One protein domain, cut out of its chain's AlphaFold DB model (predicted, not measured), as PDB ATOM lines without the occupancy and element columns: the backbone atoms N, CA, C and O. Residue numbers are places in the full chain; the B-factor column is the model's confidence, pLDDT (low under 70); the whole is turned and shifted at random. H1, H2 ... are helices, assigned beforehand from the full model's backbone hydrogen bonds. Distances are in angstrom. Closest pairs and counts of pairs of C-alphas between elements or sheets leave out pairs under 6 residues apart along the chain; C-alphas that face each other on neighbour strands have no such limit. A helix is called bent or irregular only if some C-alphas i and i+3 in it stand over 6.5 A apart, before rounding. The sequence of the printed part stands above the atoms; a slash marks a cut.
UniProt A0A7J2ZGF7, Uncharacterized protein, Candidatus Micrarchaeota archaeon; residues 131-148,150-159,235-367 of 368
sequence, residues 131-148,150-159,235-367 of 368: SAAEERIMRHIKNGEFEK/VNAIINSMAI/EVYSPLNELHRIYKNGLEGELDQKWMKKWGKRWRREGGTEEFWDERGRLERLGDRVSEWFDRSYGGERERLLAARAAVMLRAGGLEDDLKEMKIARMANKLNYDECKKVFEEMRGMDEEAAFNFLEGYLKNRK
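What this domain is: This is residues 131 to 148, 150 to 159 and 235 to 367 of the 368 residues of an uncharacterized protein of Candidatus Micrarchaeota archaeon (UniProt A0A7J2ZGF7). What shape do these atoms make? An elongated body of helices is built round H7, with H1, H2 and H3 toward one end of its long axis and H8, H9 and H10 toward the other. H4, H5 and H6 make an arm that swings out from this body and folds back to it, where residues 290 to 294 of H6 touch H2; in this arm residues 252 to 262, 265 to 271 and 273 to 282 stick out. What is it made of? The printed part has 161 residues with ten named helices, H1 to H10 in order along the chain, and no named strand, and its class is all helix. How large and how compact is it? It is compact, with a radius of gyration of the C-alphas of 17.2 A, and spans 55 by 35 by 26 A.

How they stand to each other: What do the first helices touch? H1, residues 131 to 143, touches H2, residues 150 to 159, at a shallow tilt of 7 degrees, opposite ways; their closest C-alphas, Ile 137 and Ala 152, are 5.5 A apart. H2 touches H3, residues 239 to 250, at a steep tilt of 46 degrees, the same way, with the closest C-alphas, Met 157 and His 244, at 4.9 A. Where do the next three helices stand? H4, residues 254 to 269, and H5, residues 274 to 277, touch no helix. H6, residues 280 to 294, touches H2 with residues 290 to 294 alone, about perpendicular at 86 degrees; the closest C-alphas, Asn 155 and Ser 291, are 5.8 A apart. Which helix is the hub? H7, residues 301 to 315, touches five: H1, H2, H3, H8, residues 322 to 332, and H9, residues 337 to 346. Its closest C-alphas to H2 are Ala 307 and Val 150, 5.1 A apart, about perpendicular at 74 degrees; to H3 they are Leu 306 and Pro 239, 5.2 A apart, at a shallow tilt of 33 degrees, only just short of steep. With H9 it stands at a shallow tilt of 20 degrees, the same way, Leu 305 and Tyr 337 being the closest C-alphas at 5.3 A. How does the last helix sit, and how do the backbones run? H10, residues 352 to 365, touches H8 at a steep tilt of 41 degrees, with Met 331 and Glu 360 the closest C-alphas at 7.2 A. Every O i to N i+4 pair is within hydrogen-bond range in H1, H2, H3, H4, H7, H8, H9 and H10, and 9 of 11 are in H6; H5 is too short for such a pair, and its O i to N i+3 pair is not within range.

Where its parts are: Where does the first helix begin? C-alpha 131 of H1 is at (37.931, -31.660, 18.423), and H1 is 18.0 A long from first to last C-alpha. Which helices are longer? H4 measures 22.1 A, H6 21.8 A, H7 21.1 A and H10 20.0 A. H7 begins with C-alpha 301 at (56.123, -50.843, 15.536), and H10 ends with C-alpha 365 at (74.354, -33.423, 22.173). Which helix is irregular? H5 is, with C-alphas 274 and 277 7.0 A apart.

The domain as a whole: Where is the chain cut? Residue 149 is not printed, with 5.5 A between C-alphas 148 and 150, and residues 160 to 234 are not printed, with 23.7 A between C-alphas 159 and 235. Are there long links? Of the links that are printed whole, none is long. Where is confidence low? The mean pLDDT of the printed part is 78.7, and residues 235 to 237, 251 to 299, 319 and 322 are under 70.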
ATOM      1  N   SER A 131      37.774 -32.438  17.184       72.56
ATOM      2  CA  SER A 131      37.931 -31.660  18.423       72.56
ATOM      3  C   SER A 131      38.000 -32.560  19.661       72.56
ATOM      4  O   SER A 131      38.846 -32.372  20.530       72.56
ATOM      5  N   ALA A 132      37.139 -33.580  19.747       75.31
ATOM      6  CA  ALA A 132      37.146 -34.518  20.874       75.31
ATOM      7  C   ALA A 132      38.414 -35.392  20.895       75.31
ATOM      8  O   ALA A 132      38.978 -35.681  21.956       75.31
ATOM      9  N   ALA A 133      38.871 -35.817  19.716       80.94
ATOM     10  CA  ALA A 133      40.104 -36.566  19.545       80.94
ATOM     11  C   ALA A 133      41.330 -35.731  19.949       80.94
ATOM     12  O   ALA A 133      42.179 -36.214  20.702       80.94
ATOM     13  N   GLU A 134      41.383 -34.475  19.507       84.50
ATOM     14  CA  GLU A 134      42.424 -33.514  19.859       84.50
ATOM     15  C   GLU A 134      42.438 -33.222  21.363       84.50
ATOM     16  O   GLU A 134      43.485 -33.356  21.995       84.50
ATOM     17  N   GLU A 135      41.284 -32.928  21.975       84.88
ATOM     18  CA  GLU A 135      41.175 -32.713  23.424       84.88
ATOM     19  C   GLU A 135      41.724 -33.906  24.218       84.88
ATOM     20  O   GLU A 135      42.463 -33.727  25.190       84.88
ATOM     21  N   ARG A 136      41.402 -35.137  23.798       85.94
ATOM     22  CA  ARG A 136      41.904 -36.361  24.438       85.94
ATOM     23  C   ARG A 136      43.415 -36.513  24.284       85.94
ATOM     24  O   ARG A 136      44.090 -36.823  25.265       85.94
ATOM     25  N   ILE A 137      43.950 -36.301  23.079       90.75
ATOM     26  CA  ILE A 137      45.398 -36.331  22.840       90.75
ATOM     27  C   ILE A 137      46.069 -35.301  23.751       90.75
ATOM     28  O   ILE A 137      46.917 -35.655  24.571       90.75
ATOM     29  N   MET A 138      45.636 -34.043  23.677       91.94
ATOM     30  CA  MET A 138      46.247 -32.944  24.415       91.94
ATOM     31  C   MET A 138      46.139 -33.118  25.926       91.94
ATOM     32  O   MET A 138      47.075 -32.759  26.636       91.94
ATOM     33  N   ARG A 139      45.067 -33.730  26.437       91.94
ATOM     34  CA  ARG A 139      44.944 -34.101  27.853       91.94
ATOM     35  C   ARG A 139      46.083 -35.017  28.300       91.94
ATOM     36  O   ARG A 139      46.776 -34.690  29.262       91.94
ATOM     37  N   HIS A 140      46.315 -36.127  27.598       94.12
ATOM     38  CA  HIS A 140      47.394 -37.059  27.946       94.12
ATOM     39  C   HIS A 140      48.779 -36.422  27.768       94.12
ATOM     40  O   HIS A 140      49.651 -36.585  28.626       94.12
ATOM     41  N   ILE A 141      48.968 -35.632  26.704       94.00
ATOM     42  CA  ILE A 141      50.224 -34.919  26.435       94.00
ATOM     43  C   ILE A 141      50.536 -33.885  27.531       94.00
ATOM     44  O   ILE A 141      51.665 -33.810  28.027       94.00
ATOM     45  N   LYS A 142      49.536 -33.109  27.968       92.12
ATOM     46  CA  LYS A 142      49.687 -32.105  29.032       92.12
ATOM     47  C   LYS A 142      49.932 -32.746  30.399       92.12
ATOM     48  O   LYS A 142      50.779 -32.253  31.141       92.12
ATOM     49  N   ASN A 143      49.285 -33.878  30.686       94.50
ATOM     50  CA  ASN A 143      49.459 -34.628  31.935       94.50
ATOM     51  C   ASN A 143      50.788 -35.404  32.021       94.50
ATOM     52  O   ASN A 143      51.121 -35.932  33.084       94.50
ATOM     53  N   GLY A 144      51.559 -35.473  30.930       94.50
ATOM     54  CA  GLY A 144      52.808 -36.235  30.879       94.50
ATOM     55  C   GLY A 144      52.590 -37.750  30.791       94.50
ATOM     56  O   GLY A 144      53.454 -38.520  31.200       94.50
ATOM     57  N   GLU A 145      51.445 -38.198  30.274       95.69
ATOM     58  CA  GLU A 145      51.082 -39.614  30.154       95.69
ATOM     59  C   GLU A 145      51.483 -40.167  28.774       95.69
ATOM     60  O   GLU A 145      50.627 -40.377  27.913       95.69
ATOM     61  N   PHE A 146      52.782 -40.403  28.552       96.38
ATOM     62  CA  PHE A 146      53.342 -40.736  27.230       96.38
ATOM     63  C   PHE A 146      52.600 -41.870  26.498       96.38
ATOM     64  O   PHE A 146      52.074 -41.655  25.410       96.38
ATOM     65  N   GLU A 147      52.498 -43.058  27.105       95.44
ATOM     66  CA  GLU A 147      51.873 -44.233  26.470       95.44
ATOM     67  C   GLU A 147      50.385 -44.014  26.161       95.44
ATOM     68  O   GLU A 147      49.897 -44.397  25.098       95.44
ATOM     69  N   LYS A 148      49.658 -43.329  27.054       92.88
ATOM     70  CA  LYS A 148      48.254 -42.978  26.803       92.88
ATOM     71  C   LYS A 148      48.132 -41.970  25.660       92.88
ATOM     72  O   LYS A 148      47.224 -42.095  24.845       92.88
ATOM     73  N   VAL A 150      50.372 -41.665  23.067       94.12
ATOM     74  CA  VAL A 150      50.682 -42.477  21.876       94.12
ATOM     75  C   VAL A 150      49.451 -43.251  21.406       94.12
ATOM     76  O   VAL A 150      49.060 -43.143  20.242       94.12
ATOM     77  N   ASN A 151      48.795 -43.974  22.314       88.81
ATOM     78  CA  ASN A 151      47.588 -44.730  21.991       88.81
ATOM     79  C   ASN A 151      46.444 -43.807  21.542       88.81
ATOM     80  O   ASN A 151      45.783 -44.080  20.540       88.81
ATOM     81  N   ALA A 152      46.239 -42.675  22.221       89.25
ATOM     82  CA  ALA A 152      45.234 -41.695  21.823       89.25
ATOM     83  C   ALA A 152      45.491 -41.141  20.412       89.25
ATOM     84  O   ALA A 152      44.535 -40.999  19.648       89.25
ATOM     85  N   ILE A 153      46.747 -40.876  20.037       91.69
ATOM     86  CA  ILE A 153      47.123 -40.420  18.691       91.69
ATOM     87  C   ILE A 153      46.800 -41.489  17.642       91.69
ATOM     88  O   ILE A 153      46.121 -41.182  16.662       91.69
ATOM     89  N   ILE A 154      47.215 -42.742  17.864       88.62
ATOM     90  CA  ILE A 154      46.923 -43.879  16.970       88.62
ATOM     91  C   ILE A 154      45.425 -43.987  16.693       88.62
ATOM     92  O   ILE A 154      44.994 -43.970  15.539       88.62
ATOM     93  N   ASN A 155      44.631 -44.032  17.760       83.44
ATOM     94  CA  ASN A 155      43.192 -44.249  17.662       83.44
ATOM     95  C   ASN A 155      42.513 -43.093  16.930       83.44
ATOM     96  O   ASN A 155      41.653 -43.305  16.078       83.44
ATOM     97  N   SER A 156      42.929 -41.865  17.234       85.56
ATOM     98  CA  SER A 156      42.394 -40.658  16.604       85.56
ATOM     99  C   SER A 156      42.706 -40.617  15.109       85.56
ATOM    100  O   SER A 156      41.798 -40.418  14.307       85.56
ATOM    101  N   MET A 157      43.956 -40.886  14.718       88.38
ATOM    102  CA  MET A 157      44.355 -40.891  13.308       88.38
ATOM    103  C   MET A 157      43.665 -42.000  12.513       88.38
ATOM    104  O   MET A 157      43.311 -41.785  11.354       88.38
ATOM    105  N   ALA A 158      43.439 -43.171  13.117       82.88
ATOM    106  CA  ALA A 158      42.716 -44.262  12.468       82.88
ATOM    107  C   ALA A 158      41.261 -43.876  12.167       82.88
ATOM    108  O   ALA A 158      40.775 -44.110  11.060       82.88
ATOM    109  N   ILE A 159      40.578 -43.238  13.120       80.69
ATOM    110  CA  ILE A 159      39.186 -42.811  12.942       80.69
ATOM    111  C   ILE A 159      39.098 -41.670  11.927       80.69
ATOM    112  O   ILE A 159      38.332 -41.770  10.969       80.69
ATOM    113  N   GLU A 235      60.023 -36.744   5.600       40.53
ATOM    114  CA  GLU A 235      60.857 -35.867   6.434       40.53
ATOM    115  C   GLU A 235      60.226 -34.488   6.690       40.53
ATOM    116  O   GLU A 235      60.611 -33.804   7.642       40.53
ATOM    117  N   VAL A 236      59.258 -34.079   5.862       50.78
ATOM    118  CA  VAL A 236      58.605 -32.757   5.914       50.78
ATOM    119  C   VAL A 236      57.187 -32.837   6.487       50.78
ATOM    120  O   VAL A 236      56.705 -31.863   7.062       50.78
ATOM    121  N   TYR A 237      56.522 -33.988   6.375       63.34
ATOM    122  CA  TYR A 237      55.205 -34.196   6.961       63.34
ATOM    123  C   TYR A 237      55.303 -34.431   8.472       63.34
ATOM    124  O   TYR A 237      56.114 -35.222   8.955       63.34
ATOM    125  N   SER A 238      54.414 -33.762   9.209       82.69
ATOM    126  CA  SER A 238      54.121 -34.079  10.605       82.69
ATOM    127  C   SER A 238      53.876 -35.592  10.759       82.69
ATOM    128  O   SER A 238      53.141 -36.165   9.942       82.69
ATOM    129  N   PRO A 239      54.440 -36.260  11.787       87.00
ATOM    130  CA  PRO A 239      54.199 -37.682  12.038       87.00
ATOM    131  C   PRO A 239      52.706 -38.042  12.125       87.00
ATOM    132  O   PRO A 239      52.327 -39.162  11.782       87.00
ATOM    133  N   LEU A 240      51.846 -37.084  12.505       88.56
ATOM    134  CA  LEU A 240      50.385 -37.227  12.487       88.56
ATOM    135  C   LEU A 240      49.843 -37.464  11.073       88.56
ATOM    136  O   LEU A 240      49.087 -38.406  10.847       88.56
ATOM    137  N   ASN A 241      50.276 -36.658  10.103       85.44
ATOM    138  CA  ASN A 241      49.837 -36.781   8.715       85.44
ATOM    139  C   ASN A 241      50.329 -38.083   8.076       85.44
ATOM    140  O   ASN A 241      49.607 -38.699   7.290       85.44
ATOM    141  N   GLU A 242      51.546 -38.532   8.407       86.69
ATOM    142  CA  GLU A 242      52.025 -39.832   7.931       86.69
ATOM    143  C   GLU A 242      51.181 -40.974   8.504       86.69
ATOM    144  O   GLU A 242      50.781 -41.869   7.755       86.69
ATOM    145  N   LEU A 243      50.870 -40.922   9.800       88.12
ATOM    146  CA  LEU A 243      50.044 -41.919  10.469       88.12
ATOM    147  C   LEU A 243      48.621 -41.959   9.890       88.12
ATOM    148  O   LEU A 243      48.133 -43.030   9.521       88.12
ATOM    149  N   HIS A 244      47.995 -40.791   9.705       88.12
ATOM    150  CA  HIS A 244      46.711 -40.660   9.012       88.12
ATOM    151  C   HIS A 244      46.770 -41.274   7.614       88.12
ATOM    152  O   HIS A 244      45.929 -42.103   7.276       88.12
ATOM    153  N   ARG A 245      47.802 -40.963   6.823       85.00
ATOM    154  CA  ARG A 245      47.990 -41.515   5.474       85.00
ATOM    155  C   ARG A 245      48.154 -43.036   5.479       85.00
ATOM    156  O   ARG A 245      47.592 -43.698   4.603       85.00
ATOM    157  N   ILE A 246      48.910 -43.596   6.429       84.81
ATOM    158  CA  ILE A 246      49.071 -45.050   6.584       84.81
ATOM    159  C   ILE A 246      47.707 -45.691   6.797       84.81
ATOM    160  O   ILE A 246      47.357 -46.595   6.047       84.81
ATOM    161  N   TYR A 247      46.891 -45.188   7.720       86.06
ATOM    162  CA  TYR A 247      45.543 -45.720   7.916       86.06
ATOM    163  C   TYR A 247      44.653 -45.477   6.694       86.06
ATOM    164  O   TYR A 247      43.977 -46.387   6.202       86.06
ATOM    165  N   LYS A 248      44.730 -44.288   6.100       84.19
ATOM    166  CA  LYS A 248      43.940 -43.902   4.932       84.19
ATOM    167  C   LYS A 248      44.271 -44.715   3.676       84.19
ATOM    168  O   LYS A 248      43.408 -44.834   2.811       84.19
ATOM    169  N   ASN A 249      45.441 -45.335   3.578       80.62
ATOM    170  CA  ASN A 249      45.786 -46.235   2.469       80.62
ATOM    171  C   ASN A 249      45.752 -47.718   2.874       80.62
ATOM    172  O   ASN A 249      45.342 -48.551   2.082       80.62
ATOM    173  N   GLY A 250      46.107 -48.046   4.116       72.25
ATOM    174  CA  GLY A 250      46.246 -49.415   4.623       72.25
ATOM    175  C   GLY A 250      44.939 -50.112   5.008       72.25
ATOM    176  O   GLY A 250      44.861 -51.329   4.904       72.25
ATOM    177  N   LEU A 251      43.876 -49.380   5.372       62.78
ATOM    178  CA  LEU A 251      42.531 -49.953   5.598       62.78
ATOM    179  C   LEU A 251      41.835 -50.426   4.290       62.78
ATOM    180  O   LEU A 251      40.624 -50.311   4.158       62.78
ATOM    181  N   GLU A 252      42.551 -50.850   3.249       50.16
ATOM    182  CA  GLU A 252      41.929 -51.393   2.027       50.16
ATOM    183  C   GLU A 252      41.655 -52.900   2.206       50.16
ATOM    184  O   GLU A 252      42.583 -53.700   2.275       50.16
ATOM    185  N   GLY A 253      40.378 -53.302   2.329       54.53
ATOM    186  CA  GLY A 253      39.969 -54.717   2.365       54.53
ATOM    187  C   GLY A 253      38.714 -55.035   3.196       54.53
ATOM    188  O   GLY A 253      38.096 -54.162   3.801       54.53
ATOM    189  N   GLU A 254      38.344 -56.323   3.264       44.41
ATOM    190  CA  GLU A 254      37.189 -56.843   4.033       44.41
ATOM    191  C   GLU A 254      37.195 -56.451   5.521       44.41
ATOM    192  O   GLU A 254      36.132 -56.402   6.147       44.41
ATOM    193  N   LEU A 255      38.377 -56.209   6.094       49.03
ATOM    194  CA  LEU A 255      38.544 -55.816   7.491       49.03
ATOM    195  C   LEU A 255      37.835 -54.493   7.790       49.03
ATOM    196  O   LEU A 255      37.192 -54.404   8.829       49.03
ATOM    197  N   ASP A 256      37.852 -53.535   6.861       60.00
ATOM    198  CA  ASP A 256      37.167 -52.245   6.992       60.00
ATOM    199  C   ASP A 256      35.643 -52.433   7.045       60.00
ATOM    200  O   ASP A 256      34.978 -52.065   8.013       60.00
ATOM    201  N   GLN A 257      35.076 -53.158   6.076       57.19
ATOM    202  CA  GLN A 257      33.633 -53.406   6.045       57.19
ATOM    203  C   GLN A 257      33.148 -54.267   7.213       57.19
ATOM    204  O   GLN A 257      32.076 -54.011   7.765       57.19
ATOM    205  N   LYS A 258      33.898 -55.310   7.593       63.81
ATOM    206  CA  LYS A 258      33.562 -56.152   8.752       63.81
ATOM    207  C   LYS A 258      33.666 -55.349  10.043       63.81
ATOM    208  O   LYS A 258      32.794 -55.497  10.901       63.81
ATOM    209  N   TRP A 259      34.673 -54.486  10.170       62.69
ATOM    210  CA  TRP A 259      34.867 -53.627  11.332       62.69
ATOM    211  C   TRP A 259      33.777 -52.562  11.431       62.69
ATOM    212  O   TRP A 259      33.071 -52.548  12.436       62.69
ATOM    213  N   MET A 260      33.515 -51.792  10.371       58.19
ATOM    214  CA  MET A 260      32.427 -50.807  10.314       58.19
ATOM    215  C   MET A 260      31.059 -51.453  10.559       58.19
ATOM    216  O   MET A 260      30.242 -50.932  11.319       58.19
ATOM    217  N   LYS A 261      30.805 -52.648  10.003       64.56
ATOM    218  CA  LYS A 261      29.580 -53.413  10.294       64.56
ATOM    219  C   LYS A 261      29.517 -53.867  11.751       64.56
ATOM    220  O   LYS A 261      28.436 -53.830  12.337       64.56
ATOM    221  N   LYS A 262      30.624 -54.325  12.345       66.06
ATOM    222  CA  LYS A 262      30.678 -54.768  13.750       66.06
ATOM    223  C   LYS A 262      30.494 -53.589  14.703       66.06
ATOM    224  O   LYS A 262      29.711 -53.712  15.644       66.06
ATOM    225  N   TRP A 263      31.148 -52.469  14.413       63.91
ATOM    226  CA  TRP A 263      31.016 -51.198  15.111       63.91
ATOM    227  C   TRP A 263      29.571 -50.700  15.036       63.91
ATOM    228  O   TRP A 263      28.907 -50.628  16.065       63.91
ATOM    229  N   GLY A 264      29.008 -50.548  13.832       60.16
ATOM    230  CA  GLY A 264      27.622 -50.112  13.647       60.16
ATOM    231  C   GLY A 264      26.580 -51.054  14.271       60.16
ATOM    232  O   GLY A 264      25.607 -50.599  14.866       60.16
ATOM    233  N   LYS A 265      26.774 -52.382  14.205       65.44
ATOM    234  CA  LYS A 265      25.890 -53.366  14.873       65.44
ATOM    235  C   LYS A 265      25.978 -53.319  16.395       65.44
ATOM    236  O   LYS A 265      25.029 -53.731  17.062       65.44
ATOM    237  N   ARG A 266      27.134 -52.968  16.954       60.72
ATOM    238  CA  ARG A 266      27.320 -52.871  18.403       60.72
ATOM    239  C   ARG A 266      26.810 -51.529  18.919       60.72
ATOM    240  O   ARG A 266      26.079 -51.538  19.895       60.72
ATOM    241  N   TRP A 267      27.063 -50.446  18.188       54.59
ATOM    242  CA  TRP A 267      26.485 -49.122  18.424       54.59
ATOM    243  C   TRP A 267      24.952 -49.180  18.518       54.59
ATOM    244  O   TRP A 267      24.385 -48.802  19.536       54.59
ATOM    245  N   ARG A 268      24.285 -49.805  17.534       58.91
ATOM    246  CA  ARG A 268      22.824 -50.017  17.581       58.91
ATOM    247  C   ARG A 268      22.360 -50.848  18.782       58.91
ATOM    248  O   ARG A 268      21.283 -50.610  19.308       58.91
ATOM    249  N   ARG A 269      23.150 -51.840  19.210       64.94
ATOM    250  CA  ARG A 269      22.821 -52.695  20.370       64.94
ATOM    251  C   ARG A 269      22.967 -51.974  21.701       64.94
ATOM    252  O   ARG A 269      22.278 -52.326  22.646       64.94
ATOM    253  N   GLU A 270      23.868 -51.007  21.778       57.78
ATOM    254  CA  GLU A 270      24.153 -50.251  22.997       57.78
ATOM    255  C   GLU A 270      23.266 -49.002  23.118       57.78
ATOM    256  O   GLU A 270      23.573 -48.099  23.888       57.78
ATOM    257  N   GLY A 271      22.151 -48.968  22.378       51.78
ATOM    258  CA  GLY A 271      21.174 -47.886  22.450       51.78
ATOM    259  C   GLY A 271      21.608 -46.620  21.722       51.78
ATOM    260  O   GLY A 271      21.129 -45.548  22.068       51.78
ATOM    261  N   GLY A 272      22.496 -46.727  20.726       52.81
ATOM    262  CA  GLY A 272      22.802 -45.629  19.813       52.81
ATOM    263  C   GLY A 272      21.552 -45.209  19.037       52.81
ATOM    264  O   GLY A 272      21.257 -45.762  17.978       52.81
ATOM    265  N   THR A 273      20.794 -44.277  19.603       50.72
ATOM    266  CA  THR A 273      19.733 -43.498  18.959       50.72
ATOM    267  C   THR A 273      20.255 -42.081  18.700       50.72
ATOM    268  O   THR A 273      21.290 -41.692  19.245       50.72
ATOM    269  N   GLU A 274      19.557 -41.289  17.883       46.06
ATOM    270  CA  GLU A 274      19.882 -39.859  17.711       46.06
ATOM    271  C   GLU A 274      19.832 -39.084  19.051       46.06
ATOM    272  O   GLU A 274      20.609 -38.154  19.242       46.06
ATOM    273  N   GLU A 275      19.021 -39.530  20.024       41.47
ATOM    274  CA  GLU A 275      18.900 -38.959  21.384       41.47
ATOM    275  C   GLU A 275      20.042 -39.335  22.355       41.47
ATOM    276  O   GLU A 275      20.129 -38.792  23.454       41.47
ATOM    277  N   PHE A 276      20.940 -40.257  21.994       38.31
ATOM    278  CA  PHE A 276      21.948 -40.822  22.908       38.31
ATOM    279  C   PHE A 276      23.046 -39.831  23.358       38.31
ATOM    280  O   PHE A 276      23.833 -40.135  24.262       38.31
ATOM    281  N   TRP A 277      23.118 -38.653  22.740       48.03
ATOM    282  CA  TRP A 277      24.302 -37.790  22.759       48.03
ATOM    283  C   TRP A 277      24.201 -36.527  23.612       48.03
ATOM    284  O   TRP A 277      25.138 -35.727  23.606       48.03
ATOM    285  N   ASP A 278      23.139 -36.364  24.396       46.78
ATOM    286  CA  ASP A 278      23.108 -35.327  25.426       46.78
ATOM    287  C   ASP A 278      23.791 -35.846  26.704       46.78
ATOM    288  O   ASP A 278      23.165 -36.495  27.534       46.78
ATOM    289  N   GLU A 279      25.123 -35.700  26.770       46.75
ATOM    290  CA  GLU A 279      25.959 -35.643  27.989       46.75
ATOM    291  C   GLU A 279      27.448 -35.800  27.617       46.75
ATOM    292  O   GLU A 279      27.914 -36.885  27.255       46.75
ATOM    293  N   ARG A 280      28.246 -34.739  27.798       45.06
ATOM    294  CA  ARG A 280      29.710 -34.689  27.569       45.06
ATOM    295  C   ARG A 280      30.484 -35.884  28.158       45.06
ATOM    296  O   ARG A 280      31.429 -36.372  27.544       45.06
ATOM    297  N   GLY A 281      30.039 -36.420  29.298       51.00
ATOM    298  CA  GLY A 281      30.652 -37.587  29.945       51.00
ATOM    299  C   GLY A 281      30.469 -38.923  29.203       51.00
ATOM    300  O   GLY A 281      31.167 -39.889  29.509       51.00
ATOM    301  N   ARG A 282      29.552 -39.023  28.229       52.19
ATOM    302  CA  ARG A 282      29.351 -40.242  27.416       52.19
ATOM    303  C   ARG A 282      30.278 -40.299  26.203       52.19
ATOM    304  O   ARG A 282      30.741 -41.389  25.874       52.19
ATOM    305  N   LEU A 283      30.604 -39.153  25.598       47.72
ATOM    306  CA  LEU A 283      31.596 -39.053  24.518       47.72
ATOM    307  C   LEU A 283      32.996 -39.449  24.998       47.72
ATOM    308  O   LEU A 283      33.692 -40.179  24.297       47.72
ATOM    309  N   GLU A 284      33.372 -39.061  26.219       52.06
ATOM    310  CA  GLU A 284      34.641 -39.481  26.829       52.06
ATOM    311  C   GLU A 284      34.699 -41.001  27.018       52.06
ATOM    312  O   GLU A 284      35.632 -41.646  26.545       52.06
ATOM    313  N   ARG A 285      33.641 -41.601  27.585       58.50
ATOM    314  CA  ARG A 285      33.538 -43.063  27.736       58.50
ATOM    315  C   ARG A 285      33.549 -43.796  26.395       58.50
ATOM    316  O   ARG A 285      34.073 -44.905  26.310       58.50
ATOM    317  N   LEU A 286      32.970 -43.216  25.344       54.47
ATOM    318  CA  LEU A 286      33.039 -43.785  24.000       54.47
ATOM    319  C   LEU A 286      34.455 -43.676  23.430       54.47
ATOM    320  O   LEU A 286      34.946 -44.649  22.872       54.47
ATOM    321  N   GLY A 287      35.127 -42.538  23.602       54.47
ATOM    322  CA  GLY A 287      36.523 -42.354  23.215       54.47
ATOM    323  C   GLY A 287      37.443 -43.376  23.887       54.47
ATOM    324  O   GLY A 287      38.286 -43.974  23.211       54.47
ATOM    325  N   ASP A 288      37.246 -43.628  25.178       58.16
ATOM    326  CA  ASP A 288      37.995 -44.633  25.937       58.16
ATOM    327  C   ASP A 288      37.706 -46.049  25.420       58.16
ATOM    328  O   ASP A 288      38.627 -46.806  25.117       58.16
ATOM    329  N   ARG A 289      36.434 -46.389  25.184       59.53
ATOM    330  CA  ARG A 289      36.045 -47.713  24.664       59.53
ATOM    331  C   ARG A 289      36.486 -47.953  23.227       59.53
ATOM    332  O   ARG A 289      36.911 -49.052  22.890       59.53
ATOM    333  N   VAL A 290      36.402 -46.937  22.375       53.81
ATOM    334  CA  VAL A 290      36.938 -46.989  21.015       53.81
ATOM    335  C   VAL A 290      38.450 -47.196  21.083       53.81
ATOM    336  O   VAL A 290      38.972 -48.029  20.348       53.81
ATOM    337  N   SER A 291      39.138 -46.538  22.019       52.34
ATOM    338  CA  SER A 291      40.574 -46.732  22.224       52.34
ATOM    339  C   SER A 291      40.932 -48.158  22.635       52.34
ATOM    340  O   SER A 291      41.825 -48.749  22.033       52.34
ATOM    341  N   GLU A 292      40.185 -48.753  23.568       55.62
ATOM    342  CA  GLU A 292      40.339 -50.165  23.949       55.62
ATOM    343  C   GLU A 292      40.137 -51.134  22.769       55.62
ATOM    344  O   GLU A 292      40.682 -52.240  22.763       55.62
ATOM    345  N   TRP A 293      39.339 -50.756  21.764       53.97
ATOM    346  CA  TRP A 293      39.086 -51.593  20.586       53.97
ATOM    347  C   TRP A 293      40.222 -51.547  19.571       53.97
ATOM    348  O   TRP A 293      40.494 -52.561  18.921       53.97
ATOM    349  N   PHE A 294      40.879 -50.397  19.434       51.97
ATOM    350  CA  PHE A 294      42.005 -50.219  18.521       51.97
ATOM    351  C   PHE A 294      43.315 -50.797  19.085       51.97
ATOM    352  O   PHE A 294      44.056 -51.433  18.331       51.97
ATOM    353  N   ASP A 295      43.525 -50.711  20.407       53.94
ATOM    354  CA  ASP A 295      44.745 -51.135  21.130       53.94
ATOM    355  C   ASP A 295      45.152 -52.606  20.877       53.94
ATOM    356  O   ASP A 295      46.309 -52.985  21.027       53.94
ATOM    357  N   ARG A 296      44.216 -53.465  20.444       50.12
ATOM    358  CA  ARG A 296      44.466 -54.906  20.240       50.12
ATOM    359  C   ARG A 296      44.789 -55.332  18.808       50.12
ATOM    360  O   ARG A 296      45.099 -56.502  18.605       50.12
ATOM    361  N   SER A 297      44.651 -54.461  17.807       50.06
ATOM    362  CA  SER A 297      44.751 -54.902  16.399       50.06
ATOM    363  C   SER A 297      45.329 -53.891  15.412       50.06
ATOM    364  O   SER A 297      45.589 -54.267  14.270       50.06
ATOM    365  N   TYR A 298      45.558 -52.644  15.828       57.53
ATOM    366  CA  TYR A 298      46.051 -51.584  14.954       57.53
ATOM    367  C   TYR A 298      47.184 -50.819  15.641       57.53
ATOM    368  O   TYR A 298      46.970 -50.174  16.658       57.53
ATOM    369  N   GLY A 299      48.397 -50.898  15.086       61.16
ATOM    370  CA  GLY A 299      49.570 -50.231  15.654       61.16
ATOM    371  C   GLY A 299      50.817 -51.102  15.616       61.16
ATOM    372  O   GLY A 299      51.291 -51.544  16.661       61.16
ATOM    373  N   GLY A 300      51.348 -51.361  14.420       80.75
ATOM    374  CA  GLY A 300      52.671 -51.959  14.300       80.75
ATOM    375  C   GLY A 300      53.748 -51.058  14.914       80.75
ATOM    376  O   GLY A 300      53.506 -49.915  15.310       80.75
ATOM    377  N   GLU A 301      54.973 -51.574  14.986       89.75
ATOM    378  CA  GLU A 301      56.123 -50.843  15.536       89.75
ATOM    379  C   GLU A 301      56.318 -49.474  14.856       89.75
ATOM    380  O   GLU A 301      56.625 -48.476  15.509       89.75
ATOM    381  N   ARG A 302      56.037 -49.401  13.547       90.19
ATOM    382  CA  ARG A 302      56.095 -48.161  12.770       90.19
ATOM    383  C   ARG A 302      55.052 -47.136  13.217       90.19
ATOM    384  O   ARG A 302      55.398 -45.977  13.419       90.19
ATOM    385  N   GLU A 303      53.788 -47.527  13.343       90.06
ATOM    386  CA  GLU A 303      52.702 -46.635  13.758       90.06
ATOM    387  C   GLU A 303      52.923 -46.122  15.182       90.06
ATOM    388  O   GLU A 303      52.750 -44.930  15.438       90.06
ATOM    389  N   ARG A 304      53.387 -46.997  16.086       93.19
ATOM    390  CA  ARG A 304      53.775 -46.610  17.450       93.19
ATOM    391  C   ARG A 304      54.904 -45.589  17.448       93.19
ATOM    392  O   ARG A 304      54.822 -44.603  18.174       93.19
ATOM    393  N   LEU A 305      55.924 -45.778  16.612       94.19
ATOM    394  CA  LEU A 305      57.008 -44.809  16.466       94.19
ATOM    395  C   LEU A 305      56.510 -43.457  15.934       94.19
ATOM    396  O   LEU A 305      56.889 -42.418  16.467       94.19
ATOM    397  N   LEU A 306      55.648 -43.445  14.917       93.50
ATOM    398  CA  LEU A 306      55.079 -42.200  14.387       93.50
ATOM    399  C   LEU A 306      54.234 -41.470  15.435       93.50
ATOM    400  O   LEU A 306      54.378 -40.261  15.607       93.50
ATOM    401  N   ALA A 307      53.410 -42.199  16.184       94.44
ATOM    402  CA  ALA A 307      52.619 -41.634  17.269       94.44
ATOM    403  C   ALA A 307      53.489 -41.120  18.431       94.44
ATOM    404  O   ALA A 307      53.219 -40.048  18.967       94.44
ATOM    405  N   ALA A 308      54.576 -41.816  18.773       96.56
ATOM    406  CA  ALA A 308      55.565 -41.354  19.748       96.56
ATOM    407  C   ALA A 308      56.249 -40.048  19.315       96.56
ATOM    408  O   ALA A 308      56.379 -39.115  20.108       96.56
ATOM    409  N   ARG A 309      56.621 -39.939  18.037       96.06
ATOM    410  CA  ARG A 309      57.186 -38.708  17.465       96.06
ATOM    411  C   ARG A 309      56.175 -37.566  17.460       96.06
ATOM    412  O   ARG A 309      56.533 -36.443  17.802       96.06
ATOM    413  N   ALA A 310      54.917 -37.851  17.128       95.00
ATOM    414  CA  ALA A 310      53.832 -36.881  17.237       95.00
ATOM    415  C   ALA A 310      53.633 -36.412  18.688       95.00
ATOM    416  O   ALA A 310      53.472 -35.219  18.916       95.00
ATOM    417  N   ALA A 311      53.715 -37.307  19.676       96.12
ATOM    418  CA  ALA A 311      53.608 -36.937  21.087       96.12
ATOM    419  C   ALA A 311      54.722 -35.966  21.520       96.12
ATOM    420  O   ALA A 311      54.442 -34.964  22.178       96.12
ATOM    421  N   VAL A 312      55.971 -36.215  21.104       96.88
ATOM    422  CA  VAL A 312      57.096 -35.282  21.308       96.88
ATOM    423  C   VAL A 312      56.831 -33.945  20.617       96.88
ATOM    424  O   VAL A 312      57.041 -32.895  21.221       96.88
ATOM    425  N   MET A 313      56.341 -33.974  19.376       95.25
ATOM    426  CA  MET A 313      56.050 -32.770  18.598       95.25
ATOM    427  C   MET A 313      54.989 -31.891  19.268       95.25
ATOM    428  O   MET A 313      55.202 -30.694  19.451       95.25
ATOM    429  N   LEU A 314      53.876 -32.495  19.686       93.31
ATOM    430  CA  LEU A 314      52.788 -31.809  20.382       93.31
ATOM    431  C   LEU A 314      53.248 -31.252  21.733       93.31
ATOM    432  O   LEU A 314      52.851 -30.154  22.114       93.31
ATOM    433  N   ARG A 315      54.126 -31.969  22.448       94.88
ATOM    434  CA  ARG A 315      54.689 -31.500  23.721       94.88
ATOM    435  C   ARG A 315      55.621 -30.296  23.557       94.88
ATOM    436  O   ARG A 315      55.684 -29.470  24.459       94.88
ATOM    437  N   ALA A 316      56.314 -30.187  22.427       94.44
ATOM    438  CA  ALA A 316      57.225 -29.083  22.121       94.44
ATOM    439  C   ALA A 316      56.527 -27.836  21.524       94.44
ATOM    440  O   ALA A 316      57.210 -26.942  21.026       94.44
ATOM    441  N   GLY A 317      55.187 -27.772  21.549       86.88
ATOM    442  CA  GLY A 317      54.423 -26.618  21.056       86.88
ATOM    443  C   GLY A 317      54.281 -26.570  19.534       86.88
ATOM    444  O   GLY A 317      54.384 -25.508  18.925       86.88
ATOM    445  N   GLY A 318      54.110 -27.727  18.890       71.00
ATOM    446  CA  GLY A 318      54.017 -27.842  17.432       71.00
ATOM    447  C   GLY A 318      52.691 -27.409  16.797       71.00
ATOM    448  O   GLY A 318      52.431 -27.875  15.702       71.00
ATOM    449  N   LEU A 319      51.839 -26.609  17.452       69.56
ATOM    450  CA  LEU A 319      50.499 -26.273  16.928       69.56
ATOM    451  C   LEU A 319      50.264 -24.782  16.625       69.56
ATOM    452  O   LEU A 319      49.264 -24.461  15.992       69.56
ATOM    453  N   GLU A 320      51.134 -23.867  17.066       72.19
ATOM    454  CA  GLU A 320      50.860 -22.420  16.958       72.19
ATOM    455  C   GLU A 320      51.517 -21.725  15.751       72.19
ATOM    456  O   GLU A 320      51.028 -20.690  15.303       72.19
ATOM    457  N   ASP A 321      52.611 -22.270  15.210       78.56
ATOM    458  CA  ASP A 321      53.396 -21.662  14.123       78.56
ATOM    459  C   ASP A 321      53.864 -22.749  13.147       78.56
ATOM    460  O   ASP A 321      54.602 -23.651  13.542       78.56
ATOM    461  N   ASP A 322      53.474 -22.652  11.870       69.75
ATOM    462  CA  ASP A 322      53.792 -23.633  10.820       69.75
ATOM    463  C   ASP A 322      55.304 -23.878  10.658       69.75
ATOM    464  O   ASP A 322      55.755 -25.014  10.480       69.75
ATOM    465  N   LEU A 323      56.126 -22.823  10.705       75.50
ATOM    466  CA  LEU A 323      57.580 -22.945  10.555       75.50
ATOM    467  C   LEU A 323      58.187 -23.626  11.780       75.50
ATOM    468  O   LEU A 323      59.091 -24.466  11.647       75.50
ATOM    469  N   LYS A 324      57.676 -23.290  12.967       84.00
ATOM    470  CA  LYS A 324      58.052 -23.944  14.223       84.00
ATOM    471  C   LYS A 324      57.616 -25.411  14.219       84.00
ATOM    472  O   LYS A 324      58.452 -26.269  14.506       84.00
ATOM    473  N   GLU A 325      56.383 -25.720  13.819       83.81
ATOM    474  CA  GLU A 325      55.855 -27.082  13.688       83.81
ATOM    475  C   GLU A 325      56.741 -27.907  12.753       83.81
ATOM    476  O   GLU A 325      57.239 -28.963  13.147       83.81
ATOM    477  N   MET A 326      57.029 -27.408  11.545       82.50
ATOM    478  CA  MET A 326      57.893 -28.101  10.584       82.50
ATOM    479  C   MET A 326      59.289 -28.373  11.159       82.50
ATOM    480  O   MET A 326      59.863 -29.448  10.949       82.50
ATOM    481  N   LYS A 327      59.861 -27.411  11.894       88.56
ATOM    482  CA  LYS A 327      61.161 -27.585  12.552       88.56
ATOM    483  C   LYS A 327      61.091 -28.654  13.648       88.56
ATOM    484  O   LYS A 327      61.981 -29.505  13.703       88.56
ATOM    485  N   ILE A 328      60.045 -28.654  14.474       91.88
ATOM    486  CA  ILE A 328      59.830 -29.659  15.524       91.88
ATOM    487  C   ILE A 328      59.612 -31.045  14.914       91.88
ATOM    488  O   ILE A 328      60.262 -31.996  15.343       91.88
ATOM    489  N   ALA A 329      58.771 -31.173  13.888       89.75
ATOM    490  CA  ALA A 329      58.514 -32.438  13.202       89.75
ATOM    491  C   ALA A 329      59.818 -33.057  12.668       89.75
ATOM    492  O   ALA A 329      60.108 -34.228  12.925       89.75
ATOM    493  N   ARG A 330      60.678 -32.252  12.025       90.19
ATOM    494  CA  ARG A 330      62.016 -32.682  11.567       90.19
ATOM    495  C   ARG A 330      62.935 -33.123  12.706       90.19
ATOM    496  O   ARG A 330      63.797 -33.978  12.501       90.19
ATOM    497  N   MET A 331      62.813 -32.515  13.885       94.81
ATOM    498  CA  MET A 331      63.557 -32.924  15.077       94.81
ATOM    499  C   MET A 331      63.026 -34.254  15.623       94.81
ATOM    500  O   MET A 331      63.805 -35.193  15.786       94.81
ATOM    501  N   ALA A 332      61.713 -34.370  15.815       94.69
ATOM    502  CA  ALA A 332      61.059 -35.581  16.301       94.69
ATOM    503  C   ALA A 332      61.309 -36.786  15.377       94.69
ATOM    504  O   ALA A 332      61.608 -37.876  15.856       94.69
ATOM    505  N   ASN A 333      61.314 -36.591  14.054       93.12
ATOM    506  CA  ASN A 333      61.588 -37.645  13.067       93.12
ATOM    507  C   ASN A 333      62.977 -38.293  13.180       93.12
ATOM    508  O   ASN A 333      63.200 -39.367  12.619       93.12
ATOM    509  N   LYS A 334      63.905 -37.692  13.931       94.44
ATOM    510  CA  LYS A 334      65.230 -38.269  14.202       94.44
ATOM    511  C   LYS A 334      65.237 -39.208  15.404       94.44
ATOM    512  O   LYS A 334      66.220 -39.920  15.593       94.44
ATOM    513  N   LEU A 335      64.195 -39.196  16.229       95.75
ATOM    514  CA  LEU A 335      64.116 -39.992  17.448       95.75
ATOM    515  C   LEU A 335      63.595 -41.402  17.135       95.75
ATOM    516  O   LEU A 335      62.715 -41.576  16.283       95.75
ATOM    517  N   ASN A 336      64.137 -42.410  17.816       96.31
ATOM    518  CA  ASN A 336      63.503 -43.726  17.936       96.31
ATOM    519  C   ASN A 336      62.442 -43.716  19.063       96.31
ATOM    520  O   ASN A 336      62.186 -42.671  19.661       96.31
ATOM    521  N   TYR A 337      61.790 -44.851  19.331       96.38
ATOM    522  CA  TYR A 337      60.677 -44.906  20.287       96.38
ATOM    523  C   TYR A 337      61.123 -44.596  21.725       96.38
ATOM    524  O   TYR A 337      60.528 -43.744  22.385       96.38
ATOM    525  N   ASP A 338      62.206 -45.226  22.184       97.44
ATOM    526  CA  ASP A 338      62.735 -45.030  23.540       97.44
ATOM    527  C   ASP A 338      63.247 -43.600  23.745       97.44
ATOM    528  O   ASP A 338      63.022 -42.988  24.788       97.44
ATOM    529  N   GLU A 339      63.879 -43.027  22.719       97.75
ATOM    530  CA  GLU A 339      64.281 -41.623  22.708       97.75
ATOM    531  C   GLU A 339      63.071 -40.691  22.770       97.75
ATOM    532  O   GLU A 339      63.116 -39.712  23.510       97.75
ATOM    533  N   CYS A 340      61.983 -40.990  22.046       98.25
ATOM    534  CA  CYS A 340      60.751 -40.205  22.138       98.25
ATOM    535  C   CYS A 340      60.206 -40.208  23.563       98.25
ATOM    536  O   CYS A 340      59.873 -39.148  24.085       98.25
ATOM    537  N   LYS A 341      60.155 -41.383  24.201       98.19
ATOM    538  CA  LYS A 341      59.680 -41.523  25.579       98.19
ATOM    539  C   LYS A 341      60.530 -40.711  26.552       98.19
ATOM    540  O   LYS A 341      59.993 -39.894  27.293       98.19
ATOM    541  N   LYS A 342      61.853 -40.882  26.494       97.81
ATOM    542  CA  LYS A 342      62.801 -40.162  27.351       97.81
ATOM    543  C   LYS A 342      62.681 -38.645  27.184       97.81
ATOM    544  O   LYS A 342      62.507 -37.924  28.160       97.81
ATOM    545  N   VAL A 343      62.738 -38.163  25.942       97.94
ATOM    546  CA  VAL A 343      62.639 -36.730  25.617       97.94
ATOM    547  C   VAL A 343      61.303 -36.154  26.082       97.94
ATOM    548  O   VAL A 343      61.262 -35.066  26.646       97.94
ATOM    549  N   PHE A 344      60.208 -36.887  25.884       98.06
ATOM    550  CA  PHE A 344      58.885 -36.475  26.333       98.06
ATOM    551  C   PHE A 344      58.797 -36.332  27.860       98.06
ATOM    552  O   PHE A 344      58.256 -35.340  28.352       98.06
ATOM    553  N   GLU A 345      59.336 -37.300  28.605       97.31
ATOM    554  CA  GLU A 345      59.363 -37.283  30.072       97.31
ATOM    555  C   GLU A 345      60.230 -36.137  30.617       97.31
ATOM    556  O   GLU A 345      59.823 -35.470  31.568       97.31
ATOM    557  N   GLU A 346      61.374 -35.851  29.987       97.81
ATOM    558  CA  GLU A 346      62.250 -34.737  30.377       97.81
ATOM    559  C   GLU A 346      61.616 -33.361  30.101       97.81
ATOM    560  O   GLU A 346      61.815 -32.436  30.881       97.81
ATOM    561  N   MET A 347      60.769 -33.226  29.072       97.88
ATOM    562  CA  MET A 347      60.007 -31.993  28.800       97.88
ATOM    563  C   MET A 347      58.823 -31.760  29.758       97.88
ATOM    564  O   MET A 347      58.028 -30.821  29.583       97.88
ATOM    565  N   ARG A 348      58.626 -32.619  30.762       95.00
ATOM    566  CA  ARG A 348      57.516 -32.490  31.709       95.00
ATOM    567  C   ARG A 348      57.685 -31.239  32.574       95.00
ATOM    568  O   ARG A 348      58.717 -31.022  33.191       95.00
ATOM    569  N   GLY A 349      56.633 -30.427  32.637       93.75
ATOM    570  CA  GLY A 349      56.626 -29.165  33.386       93.75
ATOM    571  C   GLY A 349      57.314 -27.990  32.681       93.75
ATOM    572  O   GLY A 349      57.186 -26.870  33.160       93.75
ATOM    573  N   MET A 350      57.979 -28.216  31.544       96.50
ATOM    574  CA  MET A 350      58.473 -27.136  30.688       96.50
ATOM    575  C   MET A 350      57.310 -26.446  29.967       96.50
ATOM    576  O   MET A 350      56.336 -27.111  29.592       96.50
ATOM    577  N   ASP A 351      57.430 -25.133  29.769       94.75
ATOM    578  CA  ASP A 351      56.633 -24.409  28.780       94.75
ATOM    579  C   ASP A 351      57.075 -24.771  27.350       94.75
ATOM    580  O   ASP A 351      58.024 -25.533  27.139       94.75
ATOM    581  N   GLU A 352      56.356 -24.264  26.349       92.75
ATOM    582  CA  GLU A 352      56.605 -24.630  24.954       92.75
ATOM    583  C   GLU A 352      57.972 -24.177  24.433       92.75
ATOM    584  O   GLU A 352      58.588 -24.882  23.633       92.75
ATOM    585  N   GLU A 353      58.464 -23.012  24.861       94.19
ATOM    586  CA  GLU A 353      59.756 -22.484  24.418       94.19
ATOM    587  C   GLU A 353      60.910 -23.284  25.034       94.19
ATOM    588  O   GLU A 353      61.835 -23.702  24.329       94.19
ATOM    589  N   ALA A 354      60.830 -23.577  26.331       96.50
ATOM    590  CA  ALA A 354      61.785 -24.423  27.030       96.50
ATOM    591  C   ALA A 354      61.789 -25.853  26.472       96.50
ATOM    592  O   ALA A 354      62.864 -26.397  26.216       96.50
ATOM    593  N   ALA A 355      60.616 -26.443  26.210       96.31
ATOM    594  CA  ALA A 355      60.495 -27.773  25.609       96.31
ATOM    595  C   ALA A 355      61.109 -27.824  24.197       96.31
ATOM    596  O   ALA A 355      61.865 -28.744  23.869       96.31
ATOM    597  N   PHE A 356      60.851 -26.805  23.374       95.56
ATOM    598  CA  PHE A 356      61.457 -26.666  22.052       95.56
ATOM    599  C   PHE A 356      62.990 -26.583  22.121       95.56
ATOM    600  O   PHE A 356      63.691 -27.332  21.430       95.56
ATOM    601  N   ASN A 357      63.518 -25.700  22.974       96.38
ATOM    602  CA  ASN A 357      64.959 -25.509  23.151       96.38
ATOM    603  C   ASN A 357      65.634 -26.768  23.710       96.38
ATOM    604  O   ASN A 357      66.729 -27.135  23.272       96.38
ATOM    605  N   PHE A 358      64.963 -27.467  24.626       97.56
ATOM    606  CA  PHE A 358      65.409 -28.750  25.153       97.56
ATOM    607  C   PHE A 358      65.530 -29.804  24.044       97.56
ATOM    608  O   PHE A 358      66.591 -30.414  23.901       97.56
ATOM    609  N   LEU A 359      64.496 -29.982  23.213       97.19
ATOM    610  CA  LEU A 359      64.515 -30.933  22.096       97.19
ATOM    611  C   LEU A 359      65.656 -30.627  21.110       97.19
ATOM    612  O   LEU A 359      66.362 -31.536  20.659       97.19
ATOM    613  N   GLU A 360      65.880 -29.346  20.803       96.31
ATOM    614  CA  GLU A 360      66.987 -28.927  19.942       96.31
ATOM    615  C   GLU A 360      68.356 -29.242  20.578       96.31
ATOM    616  O   GLU A 360      69.251 -29.772  19.908       96.31
ATOM    617  N   GLY A 361      68.518 -28.962  21.874       97.31
ATOM    618  CA  GLY A 361      69.726 -29.262  22.645       97.31
ATOM    619  C   GLY A 361      70.021 -30.761  22.740       97.31
ATOM    620  O   GLY A 361      71.158 -31.181  22.503       97.31
ATOM    621  N   TYR A 362      68.996 -31.578  22.996       97.50
ATOM    622  CA  TYR A 362      69.089 -33.038  23.051       97.50
ATOM    623  C   TYR A 362      69.688 -33.605  21.757       97.50
ATOM    624  O   TYR A 362      70.655 -34.369  21.780       97.50
ATOM    625  N   LEU A 363      69.177 -33.165  20.603       96.69
ATOM    626  CA  LEU A 363      69.654 -33.621  19.295       96.69
ATOM    627  C   LEU A 363      71.063 -33.125  18.945       96.69
ATOM    628  O   LEU A 363      71.785 -33.823  18.229       96.69
ATOM    629  N   LYS A 364      71.466 -31.941  19.423       95.81
ATOM    630  CA  LYS A 364      72.840 -31.434  19.260       95.81
ATOM    631  C   LYS A 364      73.837 -32.271  20.063       95.81
ATOM    632  O   LYS A 364      74.902 -32.598  19.543       95.81
ATOM    633  N   ASN A 365      73.482 -32.648  21.290       96.00
ATOM    634  CA  ASN A 365      74.354 -33.423  22.173       96.00
ATOM    635  C   ASN A 365      74.451 -34.899  21.774       96.00
ATOM    636  O   ASN A 365      75.510 -35.485  21.936       96.00
ATOM    637  N   ARG A 366      73.403 -35.470  21.170       91.88
ATOM    638  CA  ARG A 366      73.400 -36.849  20.649       91.88
ATOM    639  C   ARG A 366      74.470 -37.125  19.581       91.88
ATOM    640  O   ARG A 366      74.820 -38.275  19.351       91.88
ATOM    641  N   LYS A 367      74.926 -36.093  18.866       78.69
ATOM    642  CA  LYS A 367      75.906 -36.222  17.774       78.69
ATOM    643  C   LYS A 367      77.367 -36.229  18.239       78.69
ATOM    644  O   LYS A 367      78.246 -36.375  17.391       78.69
TER     645      LYS A 367